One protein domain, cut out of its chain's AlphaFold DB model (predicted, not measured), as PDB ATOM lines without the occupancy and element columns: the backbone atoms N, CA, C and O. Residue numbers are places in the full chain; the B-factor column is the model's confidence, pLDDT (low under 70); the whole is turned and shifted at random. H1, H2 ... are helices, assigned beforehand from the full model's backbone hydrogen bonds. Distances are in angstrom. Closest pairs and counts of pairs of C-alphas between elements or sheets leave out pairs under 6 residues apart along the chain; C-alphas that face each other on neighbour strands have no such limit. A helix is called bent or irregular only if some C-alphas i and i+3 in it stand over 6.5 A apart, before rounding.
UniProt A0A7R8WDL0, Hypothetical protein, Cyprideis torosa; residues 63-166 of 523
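This is residues 63 to 166 of the 523 residues of the protein "Hypothetical protein" of Cyprideis torosa (UniProt A0A7R8WDL0). This is a long, thin helical hairpin of H1b and H2, whose bent-off first arm, H1a, slants back to H2's last residues, leaving a gap between residues 71 to 90 and 148 to 160. The 104 printed residues have two named helices, H1 then H2, and no named strand: all helix. The whole is an extended rod, 77 by 22 by 12 A, with a radius of gyration of the C-alphas of 23.1 A.

Look first at H1, residues 63 to 115, by its hydrogen bonds assigned as one helix but bent: C-alphas 78 and 81 are 7.7 A apart. Its arms H1a, residues 63 to 78, and H1b, residues 81 to 115, stand at a steep tilt of 54 degrees. H2, residues 119 to 166, touches H1a with residues 161 to 165 alone, opposite ways at a steep tilt of 46 degrees; the closest C-alphas, of Tyr 66 and Met 165, are 6.0 A apart. H1b touches H2 with residues 99 to 113 alone, a hairpin at a shallow tilt of 9 degrees, opposite ways; the closest C-alphas, of Lys 113 and Leu 122, are 6.6 A apart. Every O i to N i+4 pair is within hydrogen-bond range in H2, 11 of 12 in H1a and 30 of 31 in H1b.

Find C-alpha 63 at (135.345, 249.773, 187.224), where H1a begins its 23.1 A; H1b runs 51.0 A, and H2 runs 69.9 A to C-alpha 166 at (138.600, 250.337, 197.893).

The farthest C-alphas, of Ala 63 and Arg 117, are 76.9 A apart. The link from H1 to H2 is tight, the printed part has no cut, and no printed residue is under 70 in pLDDT.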
ATOM      1  N   ALA A  63     136.217 250.936 187.387       86.31
ATOM      2  CA  ALA A  63     135.345 249.773 187.224       86.31
ATOM      3  C   ALA A  63     135.926 248.705 186.280       86.31
ATOM      4  O   ALA A  63     135.861 247.517 186.604       86.31
ATOM      5  N   SER A  64     136.541 249.102 185.158       89.56
ATOM      6  CA  SER A  64     137.232 248.160 184.264       89.56
ATOM      7  C   SER A  64     138.380 247.466 184.994       89.56
ATOM      8  O   SER A  64     138.412 246.241 185.077       89.56
ATOM      9  N   LYS A  65     139.270 248.247 185.623       88.88
ATOM     10  CA  LYS A  65     140.429 247.718 186.352       88.88
ATOM     11  C   LYS A  65     140.035 246.820 187.516       88.88
ATOM     12  O   LYS A  65     140.698 245.818 187.757       88.88
ATOM     13  N   TYR A  66     138.944 247.134 188.210       91.06
ATOM     14  CA  TYR A  66     138.387 246.261 189.238       91.06
ATOM     15  C   TYR A  66     137.934 244.907 188.670       91.06
ATOM     16  O   TYR A  66     138.191 243.873 189.286       91.06
ATOM     17  N   MET A  67     137.308 244.886 187.489       90.62
ATOM     18  CA  MET A  67     136.912 243.642 186.823       90.62
ATOM     19  C   MET A  67     138.129 242.821 186.367       90.62
ATOM     20  O   MET A  67     138.170 241.611 186.599       90.62
ATOM     21  N   ASP A  68     139.145 243.473 185.798       91.06
ATOM     22  CA  ASP A  68     140.400 242.833 185.386       91.06
ATOM     23  C   ASP A  68     141.144 242.229 186.592       91.06
ATOM     24  O   ASP A  68     141.506 241.048 186.581       91.06
ATOM     25  N   LEU A  69     141.280 242.995 187.684       91.56
ATOM     26  CA  LEU A  69     141.826 242.526 188.962       91.56
ATOM     27  C   LEU A  69     140.998 241.375 189.546       91.56
ATOM     28  O   LEU A  69     141.566 240.383 189.996       91.56
ATOM     29  N   GLN A  70     139.660 241.445 189.507       91.94
ATOM     30  CA  GLN A  70     138.805 240.343 189.959       91.94
ATOM     31  C   GLN A  70     139.048 239.053 189.168       91.94
ATOM     32  O   GLN A  70     138.988 237.971 189.754       91.94
ATOM     33  N   ILE A  71     139.266 239.132 187.853       91.75
ATOM     34  CA  ILE A  71     139.556 237.957 187.020       91.75
ATOM     35  C   ILE A  71     140.945 237.410 187.363       91.75
ATOM     36  O   ILE A  71     141.063 236.209 187.615       91.75
ATOM     37  N   ALA A  72     141.957 238.280 187.461       89.56
ATOM     38  CA  ALA A  72     143.318 237.911 187.847       89.56
ATOM     39  C   ALA A  72     143.361 237.231 189.226       89.56
ATOM     40  O   ALA A  72     143.815 236.098 189.333       89.56
ATOM     41  N   PHE A  73     142.779 237.830 190.271       89.44
ATOM     42  CA  PHE A  73     142.746 237.223 191.606       89.44
ATOM     43  C   PHE A  73     142.004 235.876 191.644       89.44
ATOM     44  O   PHE A  73     142.373 234.995 192.424       89.44
ATOM     45  N   LYS A  74     140.981 235.665 190.800       91.69
ATOM     46  CA  LYS A  74     140.269 234.374 190.711       91.69
ATOM     47  C   LYS A  74     141.126 233.284 190.058       91.69
ATOM     48  O   LYS A  74     141.142 232.161 190.564       91.69
ATOM     49  N   THR A  75     141.852 233.590 188.980       90.75
ATOM     50  CA  THR A  75     142.767 232.629 188.331       90.75
ATOM     51  C   THR A  75     144.040 232.408 189.150       90.75
ATOM     52  O   THR A  75     144.523 231.275 189.253       90.75
ATOM     53  N   ASP A  76     144.542 233.449 189.816       89.88
ATOM     54  CA  ASP A  76     145.678 233.359 190.725       89.88
ATOM     55  C   ASP A  76     145.355 232.499 191.946       89.88
ATOM     56  O   ASP A  76     146.126 231.588 192.244       89.88
ATOM     57  N   LYS A  77     144.203 232.697 192.609       91.56
ATOM     58  CA  LYS A  77     143.790 231.897 193.780       91.56
ATOM     59  C   LYS A  77     143.793 230.393 193.493       91.56
ATOM     60  O   LYS A  77     144.248 229.618 194.329       91.56
ATOM     61  N   ALA A  78     143.329 229.981 192.313       89.69
ATOM     62  CA  ALA A  78     143.294 228.575 191.906       89.69
ATOM     63  C   ALA A  78     144.683 227.974 191.599       89.69
ATOM     64  O   ALA A  78     144.829 226.756 191.559       89.69
ATOM     65  N   THR A  79     145.704 228.807 191.374       92.75
ATOM     66  CA  THR A  79     147.043 228.380 190.922       92.75
ATOM     67  C   THR A  79     148.180 228.796 191.861       92.75
ATOM     68  O   THR A  79     149.329 228.419 191.634       92.75
ATOM     69  N   LEU A  80     147.906 229.584 192.906       92.19
ATOM     70  CA  LEU A  80     148.915 230.155 193.802       92.19
ATOM     71  C   LEU A  80     149.680 229.074 194.572       92.19
ATOM     72  O   LEU A  80     150.905 229.062 194.520       92.19
ATOM     73  N   VAL A  81     148.974 228.130 195.204       92.94
ATOM     74  CA  VAL A  81     149.585 227.050 196.005       92.94
ATOM     75  C   VAL A  81     150.521 226.191 195.147       92.94
ATOM     76  O   VAL A  81     151.698 226.055 195.461       92.94
ATOM     77  N   ALA A  82     150.053 225.723 193.985       92.62
ATOM     78  CA  ALA A  82     150.857 224.912 193.066       92.62
ATOM     79  C   ALA A  82     152.061 225.667 192.455       92.62
ATOM     80  O   ALA A  82     153.050 225.044 192.059       92.62
ATOM     81  N   ARG A  83     152.002 227.006 192.363       93.31
ATOM     82  CA  ARG A  83     153.158 227.841 191.991       93.31
ATOM     83  C   ARG A  83     154.134 227.994 193.157       93.31
ATOM     84  O   ARG A  83     155.331 227.835 192.936       93.31
ATOM     85  N   LEU A  84     153.636 228.240 194.369       91.19
ATOM     86  CA  LEU A  84     154.438 228.370 195.586       91.19
ATOM     87  C   LEU A  84     155.212 227.080 195.884       91.19
ATOM     88  O   LEU A  84     156.434 227.125 195.977       91.19
ATOM     89  N   GLU A  85     154.538 225.926 195.908       94.94
ATOM     90  CA  GLU A  85     155.179 224.615 196.089       94.94
ATOM     91  C   GLU A  85     156.264 224.343 195.042       94.94
ATOM     92  O   GLU A  85     157.329 223.814 195.362       94.94
ATOM     93  N   ARG A  86     156.006 224.690 193.771       94.06
ATOM     94  CA  ARG A  86     156.989 224.533 192.692       94.06
ATOM     95  C   ARG A  86     158.221 225.401 192.955       94.06
ATOM     96  O   ARG A  86     159.329 224.881 192.847       94.06
ATOM     97  N   GLN A  87     158.043 226.671 193.319       91.31
ATOM     98  CA  GLN A  87     159.159 227.583 193.591       91.31
ATOM     99  C   GLN A  87     159.949 227.171 194.840       91.31
ATOM    100  O   GLN A  87     161.170 227.067 194.777       91.31
ATOM    101  N   GLN A  88     159.268 226.832 195.940       91.56
ATOM    102  CA  GLN A  88     159.897 226.311 197.159       91.56
ATOM    103  C   GLN A  88     160.699 225.033 196.879       91.56
ATOM    104  O   GLN A  88     161.843 224.917 197.312       91.56
ATOM    105  N   ARG A  89     160.152 224.100 196.087       94.75
ATOM    106  CA  ARG A  89     160.856 222.873 195.681       94.75
ATOM    107  C   ARG A  89     162.065 223.165 194.788       94.75
ATOM    108  O   ARG A  89     163.104 222.543 194.973       94.75
ATOM    109  N   GLN A  90     161.958 224.101 193.841       93.12
ATOM    110  CA  GLN A  90     163.086 224.497 192.986       93.12
ATOM    111  C   GLN A  90     164.204 225.171 193.793       93.12
ATOM    112  O   GLN A  90     165.368 224.817 193.610       93.12
ATOM    113  N   ARG A  91     163.855 226.064 194.728       92.00
ATOM    114  CA  ARG A  91     164.797 226.680 195.670       92.00
ATOM    115  C   ARG A  91     165.473 225.634 196.556       92.00
ATOM    116  O   ARG A  91     166.695 225.580 196.574       92.00
ATOM    117  N   GLY A  92     164.705 224.765 197.215       93.94
ATOM    118  CA  GLY A  92     165.253 223.733 198.102       93.94
ATOM    119  C   GLY A  92     166.179 222.746 197.384       93.94
ATOM    120  O   GLY A  92     167.189 222.339 197.948       93.94
ATOM    121  N   ILE A  93     165.900 222.411 196.117       95.12
ATOM    122  CA  ILE A  93     166.815 221.616 195.280       95.12
ATOM    123  C   ILE A  93     168.108 222.391 194.985       95.12
ATOM    124  O   ILE A  93     169.188 221.815 195.079       95.12
ATOM    125  N   ALA A  94     168.028 223.683 194.651       93.12
ATOM    126  CA  ALA A  94     169.214 224.504 194.400       93.12
ATOM    127  C   ALA A  94     170.079 224.674 195.665       93.12
ATOM    128  O   ALA A  94     171.292 224.492 195.602       93.12
ATOM    129  N   GLU A  95     169.459 224.947 196.815       93.31
ATOM    130  CA  GLU A  95     170.135 225.076 198.112       93.31
ATOM    131  C   GLU A  95     170.773 223.750 198.558       93.31
ATOM    132  O   GLU A  95     171.924 223.746 198.993       93.31
ATOM    133  N   ALA A  96     170.082 222.614 198.390       94.19
ATOM    134  CA  ALA A  96     170.623 221.293 198.713       94.19
ATOM    135  C   ALA A  96     171.777 220.877 197.781       94.19
ATOM    136  O   ALA A  96     172.786 220.359 198.258       94.19
ATOM    137  N   ASN A  97     171.663 221.134 196.472       95.38
ATOM    138  CA  ASN A  97     172.741 220.873 195.514       95.38
ATOM    139  C   ASN A  97     173.980 221.717 195.841       95.38
ATOM    140  O   ASN A  97     175.069 221.171 195.974       95.38
ATOM    141  N   PHE A  98     173.802 223.024 196.055       93.38
ATOM    142  CA  PHE A  98     174.888 223.935 196.416       93.38
ATOM    143  C   PHE A  98     175.539 223.565 197.757       93.38
ATOM    144  O   PHE A  98     176.761 223.592 197.889       93.38
ATOM    145  N   HIS A  99     174.742 223.168 198.757       94.50
ATOM    146  CA  HIS A  99     175.282 222.699 200.030       94.50
ATOM    147  C   HIS A  99     176.114 221.423 199.859       94.50
ATOM    148  O   HIS A  99     177.208 221.346 200.418       94.50
ATOM    149  N   LYS A 100     175.644 220.469 199.044       95.50
ATOM    150  CA  LYS A 100     176.388 219.249 198.724       95.50
ATOM    151  C   LYS A 100     177.677 219.540 197.950       95.50
ATOM    152  O   LYS A 100     178.706 218.959 198.270       95.50
ATOM    153  N   GLU A 101     177.653 220.449 196.977       95.06
ATOM    154  CA  GLU A 101     178.855 220.871 196.246       95.06
ATOM    155  C   GLU A 101     179.904 221.473 197.196       95.06
ATOM    156  O   GLU A 101     181.077 221.113 197.112       95.06
ATOM    157  N   LEU A 102     179.496 222.300 198.167       94.25
ATOM    158  CA  LEU A 102     180.389 222.793 199.225       94.25
ATOM    159  C   LEU A 102     180.899 221.677 200.156       94.25
ATOM    160  O   LEU A 102     182.054 221.714 200.581       94.25
ATOM    161  N   GLU A 103     180.064 220.688 200.481       94.00
ATOM    162  CA  GLU A 103     180.437 219.547 201.325       94.00
ATOM    163  C   GLU A 103     181.454 218.631 200.623       94.00
ATOM    164  O   GLU A 103     182.447 218.221 201.225       94.00
ATOM    165  N   ASP A 104     181.251 218.351 199.335       94.81
ATOM    166  CA  ASP A 104     182.144 217.532 198.514       94.81
ATOM    167  C   ASP A 104     183.456 218.280 198.191       94.81
ATOM    168  O   ASP A 104     184.529 217.672 198.227       94.81
ATOM    169  N   LEU A 105     183.414 219.610 198.011       93.06
ATOM    170  CA  LEU A 105     184.612 220.463 197.984       93.06
ATOM    171  C   LEU A 105     185.393 220.405 199.304       93.06
ATOM    172  O   LEU A 105     186.620 220.302 199.274       93.06
ATOM    173  N   ARG A 106     184.715 220.426 200.461       93.00
ATOM    174  CA  ARG A 106     185.379 220.318 201.772       93.00
ATOM    175  C   ARG A 106     186.021 218.944 201.975       93.00
ATOM    176  O   ARG A 106     187.170 218.884 202.393       93.00
ATOM    177  N   LYS A 107     185.358 217.852 201.578       93.00
ATOM    178  CA  LYS A 107     185.957 216.499 201.576       93.00
ATOM    179  C   LYS A 107     187.194 216.423 200.676       93.00
ATOM    180  O   LYS A 107     188.177 215.791 201.052       93.00
ATOM    181  N   GLY A 108     187.164 217.072 199.510       92.12
ATOM    182  CA  GLY A 108     188.328 217.189 198.626       92.12
ATOM    183  C   GLY A 108     189.477 217.982 199.259       92.12
ATOM    184  O   GLY A 108     190.632 217.568 199.166       92.12
ATOM    185  N   LEU A 109     189.155 219.076 199.956       90.94
ATOM    186  CA  LEU A 109     190.107 219.895 200.707       90.94
ATOM    187  C   LEU A 109     190.756 219.101 201.849       90.94
ATOM    188  O   LEU A 109     191.978 219.090 201.956       90.94
ATOM    189  N   ASP A 110     189.963 218.392 202.657       88.94
ATOM    190  CA  ASP A 110     190.460 217.559 203.755       88.94
ATOM    191  C   ASP A 110     191.282 216.366 203.246       88.94
ATOM    192  O   ASP A 110     192.327 216.056 203.816       88.94
ATOM    193  N   ALA A 111     190.891 215.738 202.130       91.00
ATOM    194  CA  ALA A 111     191.709 214.708 201.493       91.00
ATOM    195  C   ALA A 111     193.080 215.267 201.066       91.00
ATOM    196  O   ALA A 111     194.111 214.701 201.429       91.00
ATOM    197  N   LEU A 112     193.116 216.406 200.367       87.12
ATOM    198  CA  LEU A 112     194.362 217.036 199.914       87.12
ATOM    199  C   LEU A 112     195.254 217.488 201.088       87.12
ATOM    200  O   LEU A 112     196.464 217.267 201.073       87.12
ATOM    201  N   LYS A 113     194.646 218.007 202.158       87.06
ATOM    202  CA  LYS A 113     195.275 218.376 203.440       87.06
ATOM    203  C   LYS A 113     195.966 217.191 204.137       87.06
ATOM    204  O   LYS A 113     196.916 217.424 204.874       87.06
ATOM    205  N   THR A 114     195.567 215.936 203.874       86.69
ATOM    206  CA  THR A 114     196.302 214.738 204.353       86.69
ATOM    207  C   THR A 114     197.501 214.328 203.485       86.69
ATOM    208  O   THR A 114     198.343 213.563 203.953       86.69
ATOM    209  N   LEU A 115     197.608 214.820 202.243       85.56
ATOM    210  CA  LEU A 115     198.755 214.561 201.355       85.56
ATOM    211  C   LEU A 115     199.866 215.613 201.500       85.56
ATOM    212  O   LEU A 115     201.029 215.317 201.221       85.56
ATOM    213  N   CYS A 116     199.525 216.833 201.915       80.81
ATOM    214  CA  CYS A 116     200.461 217.949 201.998       80.81
ATOM    215  C   CYS A 116     201.248 217.979 203.318       80.81
ATOM    216  O   CYS A 116     200.702 217.749 204.395       80.81
ATOM    217  N   ARG A 117     202.547 218.296 203.226       78.12
ATOM    218  CA  ARG A 117     203.468 218.424 204.373       78.12
ATOM    219  C   ARG A 117     203.946 219.855 204.628       78.12
ATOM    220  O   ARG A 117     204.550 220.105 205.666       78.12
ATOM    221  N   ASP A 118     203.671 220.774 203.708       84.38
ATOM    222  CA  ASP A 118     204.283 222.100 203.689       84.38
ATOM    223  C   ASP A 118     203.360 223.134 204.352       84.38
ATOM    224  O   ASP A 118     202.223 223.322 203.907       84.38
ATOM    225  N   GLU A 119     203.858 223.831 205.380       83.94
ATOM    226  CA  GLU A 119     203.151 224.888 206.134       83.94
ATOM    227  C   GLU A 119     202.366 225.843 205.221       83.94
ATOM    228  O   GLU A 119     201.169 226.054 205.417       83.94
ATOM    229  N   ASP A 120     202.992 226.365 204.164       86.19
ATOM    230  CA  ASP A 120     202.363 227.344 203.271       86.19
ATOM    231  C   ASP A 120     201.224 226.769 202.423       86.19
ATOM    232  O   ASP A 120     200.312 227.502 202.033       86.19
ATOM    233  N   THR A 121     201.224 225.459 202.153       83.56
ATOM    234  CA  THR A 121     200.079 224.796 201.507       83.56
ATOM    235  C   THR A 121     198.934 224.619 202.501       83.56
ATOM    236  O   THR A 121     197.791 224.941 202.178       83.56
ATOM    237  N   LEU A 122     199.235 224.230 203.745       85.81
ATOM    238  CA  LEU A 122     198.249 224.088 204.818       85.81
ATOM    239  C   LEU A 122     197.588 225.435 205.161       85.81
ATOM    240  O   LEU A 122     196.364 225.494 205.281       85.81
ATOM    241  N   ARG A 123     198.356 226.533 205.201       86.62
ATOM    242  CA  ARG A 123     197.841 227.911 205.339       86.62
ATOM    243  C   ARG A 123     196.907 228.297 204.183       86.62
ATOM    244  O   ARG A 123     195.832 228.855 204.413       86.62
ATOM    245  N   LYS A 124     197.257 227.950 202.935       88.50
ATOM    246  CA  LYS A 124     196.391 228.170 201.756       88.50
ATOM    247  C   LYS A 124     195.091 227.359 201.846       88.50
ATOM    248  O   LYS A 124     194.029 227.901 201.548       88.50
ATOM    249  N   PHE A 125     195.130 226.116 202.331       88.56
ATOM    250  CA  PHE A 125     193.917 225.319 202.558       88.56
ATOM    251  C   PHE A 125     193.050 225.855 203.702       88.56
ATOM    252  O   PHE A 125     191.832 225.868 203.564       88.56
ATOM    253  N   GLN A 126     193.635 226.375 204.786       87.44
ATOM    254  CA  GLN A 126     192.879 227.057 205.848       87.44
ATOM    255  C   GLN A 126     192.157 228.312 205.320       87.44
ATOM    256  O   GLN A 126     190.992 228.531 205.649       87.44
ATOM    257  N   ASN A 127     192.798 229.100 204.448       91.94
ATOM    258  CA  ASN A 127     192.165 230.246 203.780       91.94
ATOM    259  C   ASN A 127     191.027 229.809 202.828       91.94
ATOM    260  O   ASN A 127     189.969 230.428 202.790       91.94
ATOM    261  N   LEU A 128     191.190 228.699 202.101       91.44
ATOM    262  CA  LEU A 128     190.097 228.122 201.307       91.44
ATOM    263  C   LEU A 128     188.947 227.615 202.196       91.44
ATOM    264  O   LEU A 128     187.782 227.817 201.859       91.44
ATOM    265  N   GLU A 129     189.241 227.028 203.359       90.69
ATOM    266  CA  GLU A 129     188.228 226.583 204.319       90.69
ATOM    267  C   GLU A 129     187.431 227.769 204.897       90.69
ATOM    268  O   GLU A 129     186.198 227.709 204.960       90.69
ATOM    269  N   THR A 130     188.079 228.885 205.252       93.00
ATOM    270  CA  THR A 130     187.367 230.096 205.701       93.00
ATOM    271  C   THR A 130     186.561 230.739 204.569       93.00
ATOM    272  O   THR A 130     185.419 231.144 204.803       93.00
ATOM    273  N   GLN A 131     187.075 230.763 203.334       94.12
ATOM    274  CA  GLN A 131     186.338 231.253 202.163       94.12
ATOM    275  C   GLN A 131     185.097 230.403 201.848       94.12
ATOM    276  O   GLN A 131     184.030 230.973 201.616       94.12
ATOM    277  N   LEU A 132     185.177 229.069 201.922       94.00
ATOM    278  CA  LEU A 132     184.015 228.176 201.772       94.00
ATOM    279  C   LEU A 132     182.953 228.439 202.854       94.00
ATOM    280  O   LEU A 132     181.764 228.528 202.547       94.00
ATOM    281  N   ASN A 133     183.371 228.648 204.107       92.25
ATOM    282  CA  ASN A 133     182.465 229.015 205.204       92.25
ATOM    283  C   ASN A 133     181.790 230.384 204.981       92.25
ATOM    284  O   ASN A 133     180.598 230.544 205.263       92.25
ATOM    285  N   VAL A 134     182.518 231.381 204.464       94.94
ATOM    286  CA  VAL A 134     181.953 232.695 204.100       94.94
ATOM    287  C   VAL A 134     180.975 232.561 202.928       94.94
ATOM    288  O   VAL A 134     179.884 233.128 202.985       94.94
ATOM    289  N   LEU A 135     181.313 231.768 201.910       94.69
ATOM    290  CA  LEU A 135     180.482 231.520 200.732       94.69
ATOM    291  C   LEU A 135     179.163 230.810 201.087       94.69
ATOM    292  O   LEU A 135     178.104 231.221 200.613       94.69
ATOM    293  N   GLN A 136     179.191 229.819 201.988       93.75
ATOM    294  CA  GLN A 136     177.981 229.168 202.505       93.75
ATOM    295  C   GLN A 136     177.044 230.180 203.190       93.75
ATOM    296  O   GLN A 136     175.848 230.232 202.898       93.75
ATOM    297  N   ARG A 137     177.596 231.029 204.070       93.44
ATOM    298  CA  ARG A 137     176.844 232.074 204.787       93.44
ATOM    299  C   ARG A 137     176.306 233.147 203.838       93.44
ATOM    300  O   ARG A 137     175.189 233.623 204.032       93.44
ATOM    301  N   ALA A 138     177.073 233.523 202.815       94.56
ATOM    302  CA  ALA A 138     176.651 234.478 201.794       94.56
ATOM    303  C   ALA A 138     175.480 233.933 200.960       94.56
ATOM    304  O   ALA A 138     174.492 234.639 200.784       94.56
ATOM    305  N   SER A 139     175.549 232.669 200.529       94.31
ATOM    306  CA  SER A 139     174.483 232.006 199.766       94.31
ATOM    307  C   SER A 139     173.157 231.978 200.535       94.31
ATOM    308  O   SER A 139     172.150 232.488 200.046       94.31
ATOM    309  N   LEU A 140     173.170 231.534 201.801       90.81
ATOM    310  CA  LEU A 140     171.976 231.539 202.662       90.81
ATOM    311  C   LEU A 140     171.396 232.953 202.868       90.81
ATOM    312  O   LEU A 140     170.177 233.132 202.848       90.81
ATOM    313  N   ARG A 141     172.251 233.977 203.015       94.00
ATOM    314  CA  ARG A 141     171.808 235.381 203.104       94.00
ATOM    315  C   ARG A 141     171.179 235.876 201.797       94.00
ATOM    316  O   ARG A 141     170.206 236.620 201.861       94.00
ATOM    317  N   ILE A 142     171.694 235.464 200.638       93.62
ATOM    318  CA  ILE A 142     171.148 235.822 199.318       93.62
ATOM    319  C   ILE A 142     169.792 235.137 199.087       93.62
ATOM    320  O   ILE A 142     168.855 235.798 198.637       93.62
ATOM    321  N   SER A 143     169.637 233.866 199.469       92.75
ATOM    322  CA  SER A 143     168.337 233.179 199.456       92.75
ATOM    323  C   SER A 143     167.291 233.904 200.306       92.75
ATOM    324  O   SER A 143     166.207 234.218 199.820       92.75
ATOM    325  N   ALA A 144     167.623 234.234 201.559       91.56
ATOM    326  CA  ALA A 144     166.692 234.910 202.463       91.56
ATOM    327  C   ALA A 144     166.350 236.340 201.997       91.56
ATOM    328  O   ALA A 144     165.196 236.761 202.058       91.56
ATOM    329  N   ALA A 145     167.338 237.083 201.486       93.75
ATOM    330  CA  ALA A 145     167.123 238.432 200.965       93.75
ATOM    331  C   ALA A 145     166.293 238.446 199.669       93.75
ATOM    332  O   ALA A 145     165.466 239.341 199.490       93.75
ATOM    333  N   SER A 146     166.475 237.466 198.778       90.44
ATOM    334  CA  SER A 146     165.696 237.376 197.535       90.44
ATOM    335  C   SER A 146     164.252 236.916 197.774       90.44
ATOM    336  O   SER A 146     163.346 237.438 197.125       90.44
ATOM    337  N   GLU A 147     164.009 236.040 198.756       88.88
ATOM    338  CA  GLU A 147     162.660 235.719 199.242       88.88
ATOM    339  C   GLU A 147     161.947 236.955 199.808       88.88
ATOM    340  O   GLU A 147     160.849 237.290 199.358       88.88
ATOM    341  N   LEU A 148     162.593 237.686 200.726       91.44
ATOM    342  CA  LEU A 148     162.027 238.900 201.322       91.44
ATOM    343  C   LEU A 148     161.760 239.993 200.274       91.44
ATOM    344  O   LEU A 148     160.705 240.624 200.298       91.44
ATOM    345  N   TYR A 149     162.674 240.203 199.323       91.38
ATOM    346  CA  TYR A 149     162.463 241.162 198.235       91.38
ATOM    347  C   TYR A 149     161.299 240.747 197.319       91.38
ATOM    348  O   TYR A 149     160.485 241.588 196.939       91.38
ATOM    349  N   GLY A 150     161.169 239.451 197.014       90.88
ATOM    350  CA  GLY A 150     160.029 238.908 196.272       90.88
ATOM    351  C   GLY A 150     158.695 239.120 196.997       90.88
ATOM    352  O   GLY A 150     157.717 239.531 196.369       90.88
ATOM    353  N   GLN A 151     158.669 238.915 198.319       89.69
ATOM    354  CA  GLN A 151     157.510 239.210 199.163       89.69
ATOM    355  C   GLN A 151     157.152 240.701 199.123       89.69
ATOM    356  O   GLN A 151     156.019 241.034 198.784       89.69
ATOM    357  N   LEU A 152     158.107 241.598 199.394       91.88
ATOM    358  CA  LEU A 152     157.879 243.049 199.426       91.88
ATOM    359  C   LEU A 152     157.436 243.607 198.062       91.88
ATOM    360  O   LEU A 152     156.552 244.463 197.992       91.88
ATOM    361  N   GLN A 153     157.994 243.101 196.956       90.00
ATOM    362  CA  GLN A 153     157.559 243.505 195.616       90.00
ATOM    363  C   GLN A 153     156.120 243.043 195.322       90.00
ATOM    364  O   GLN A 153     155.376 243.746 194.635       90.00
ATOM    365  N   GLN A 154     155.707 241.881 195.836       87.88
ATOM    366  CA  GLN A 154     154.333 241.401 195.697       87.88
ATOM    367  C   GLN A 154     153.365 242.139 196.635       87.88
ATOM    368  O   GLN A 154     152.254 242.456 196.219       87.88
ATOM    369  N   GLU A 155     153.789 242.475 197.853       89.44
ATOM    370  CA  GLU A 155     153.035 243.288 198.812       89.44
ATOM    371  C   GLU A 155     152.729 244.680 198.244       89.44
ATOM    372  O   GLU A 155     151.576 245.104 198.257       89.44
ATOM    373  N   SER A 156     153.719 245.338 197.629       85.12
ATOM    374  CA  SER A 156     153.540 246.617 196.923       85.12
ATOM    375  C   SER A 156     152.476 246.534 195.814       85.12
ATOM    376  O   SER A 156     151.531 247.327 195.785       85.12
ATOM    377  N   LYS A 157     152.549 245.507 194.950       83.88
ATOM    378  CA  LYS A 157     151.558 245.264 193.882       83.88
ATOM    379  C   LYS A 157     150.156 244.981 194.429       83.88
ATOM    380  O   LYS A 157     149.170 245.441 193.856       83.88
ATOM    381  N   VAL A 158     150.051 244.223 195.522       87.44
ATOM    382  CA  VAL A 158     148.765 243.909 196.161       87.44
ATOM    383  C   VAL A 158     148.180 245.144 196.844       87.44
ATOM    384  O   VAL A 158     146.995 245.400 196.666       87.44
ATOM    385  N   SER A 159     148.988 245.949 197.539       87.12
ATOM    386  CA  SER A 159     148.567 247.213 198.161       87.12
ATOM    387  C   SER A 159     147.916 248.151 197.135       87.12
ATOM    388  O   SER A 159     146.750 248.530 197.271       87.12
ATOM    389  N   MET A 160     148.609 248.390 196.019       83.25
ATOM    390  CA  MET A 160     148.122 249.162 194.872       83.25
ATOM    391  C   MET A 160     146.807 248.608 194.287       83.25
ATOM    392  O   MET A 160     145.880 249.367 193.995       83.25
ATOM    393  N   ALA A 161     146.674 247.282 194.171       88.44
ATOM    394  CA  ALA A 161     145.420 246.654 193.758       88.44
ATOM    395  C   ALA A 161     144.294 246.844 194.795       88.44
ATOM    396  O   ALA A 161     143.152 247.101 194.408       88.44
ATOM    397  N   THR A 162     144.590 246.769 196.100       88.88
ATOM    398  CA  THR A 162     143.584 247.004 197.148       88.88
ATOM    399  C   THR A 162     143.073 248.439 197.153       88.88
ATOM    400  O   THR A 162     141.880 248.631 197.368       88.88
ATOM    401  N   GLU A 163     143.897 249.441 196.831       87.94
ATOM    402  CA  GLU A 163     143.429 250.829 196.744       87.94
ATOM    403  C   GLU A 163     142.415 251.027 195.602       87.94
ATOM    404  O   GLU A 163     141.378 251.665 195.792       87.94
ATOM    405  N   ILE A 164     142.653 250.410 194.437       87.38
ATOM    406  CA  ILE A 164     141.696 250.403 193.315       87.38
ATOM    407  C   ILE A 164     140.392 249.700 193.726       87.38
ATOM    408  O   ILE A 164     139.302 250.182 193.415       87.38
ATOM    409  N   MET A 165     140.482 248.589 194.467       88.69
ATOM    410  CA  MET A 165     139.307 247.881 194.987       88.69
ATOM    411  C   MET A 165     138.528 248.710 196.019       88.69
ATOM    412  O   MET A 165     137.300 248.738 195.953       88.69
ATOM    413  N   ILE A 166     139.213 249.418 196.923       91.25
ATOM    414  CA  ILE A 166     138.600 250.337 197.893       91.25
ATOM    415  C   ILE A 166     137.878 251.463 197.150       91.25
ATOM    416  O   ILE A 166     136.679 251.640 197.344       91.25
TER     417      ILE A 166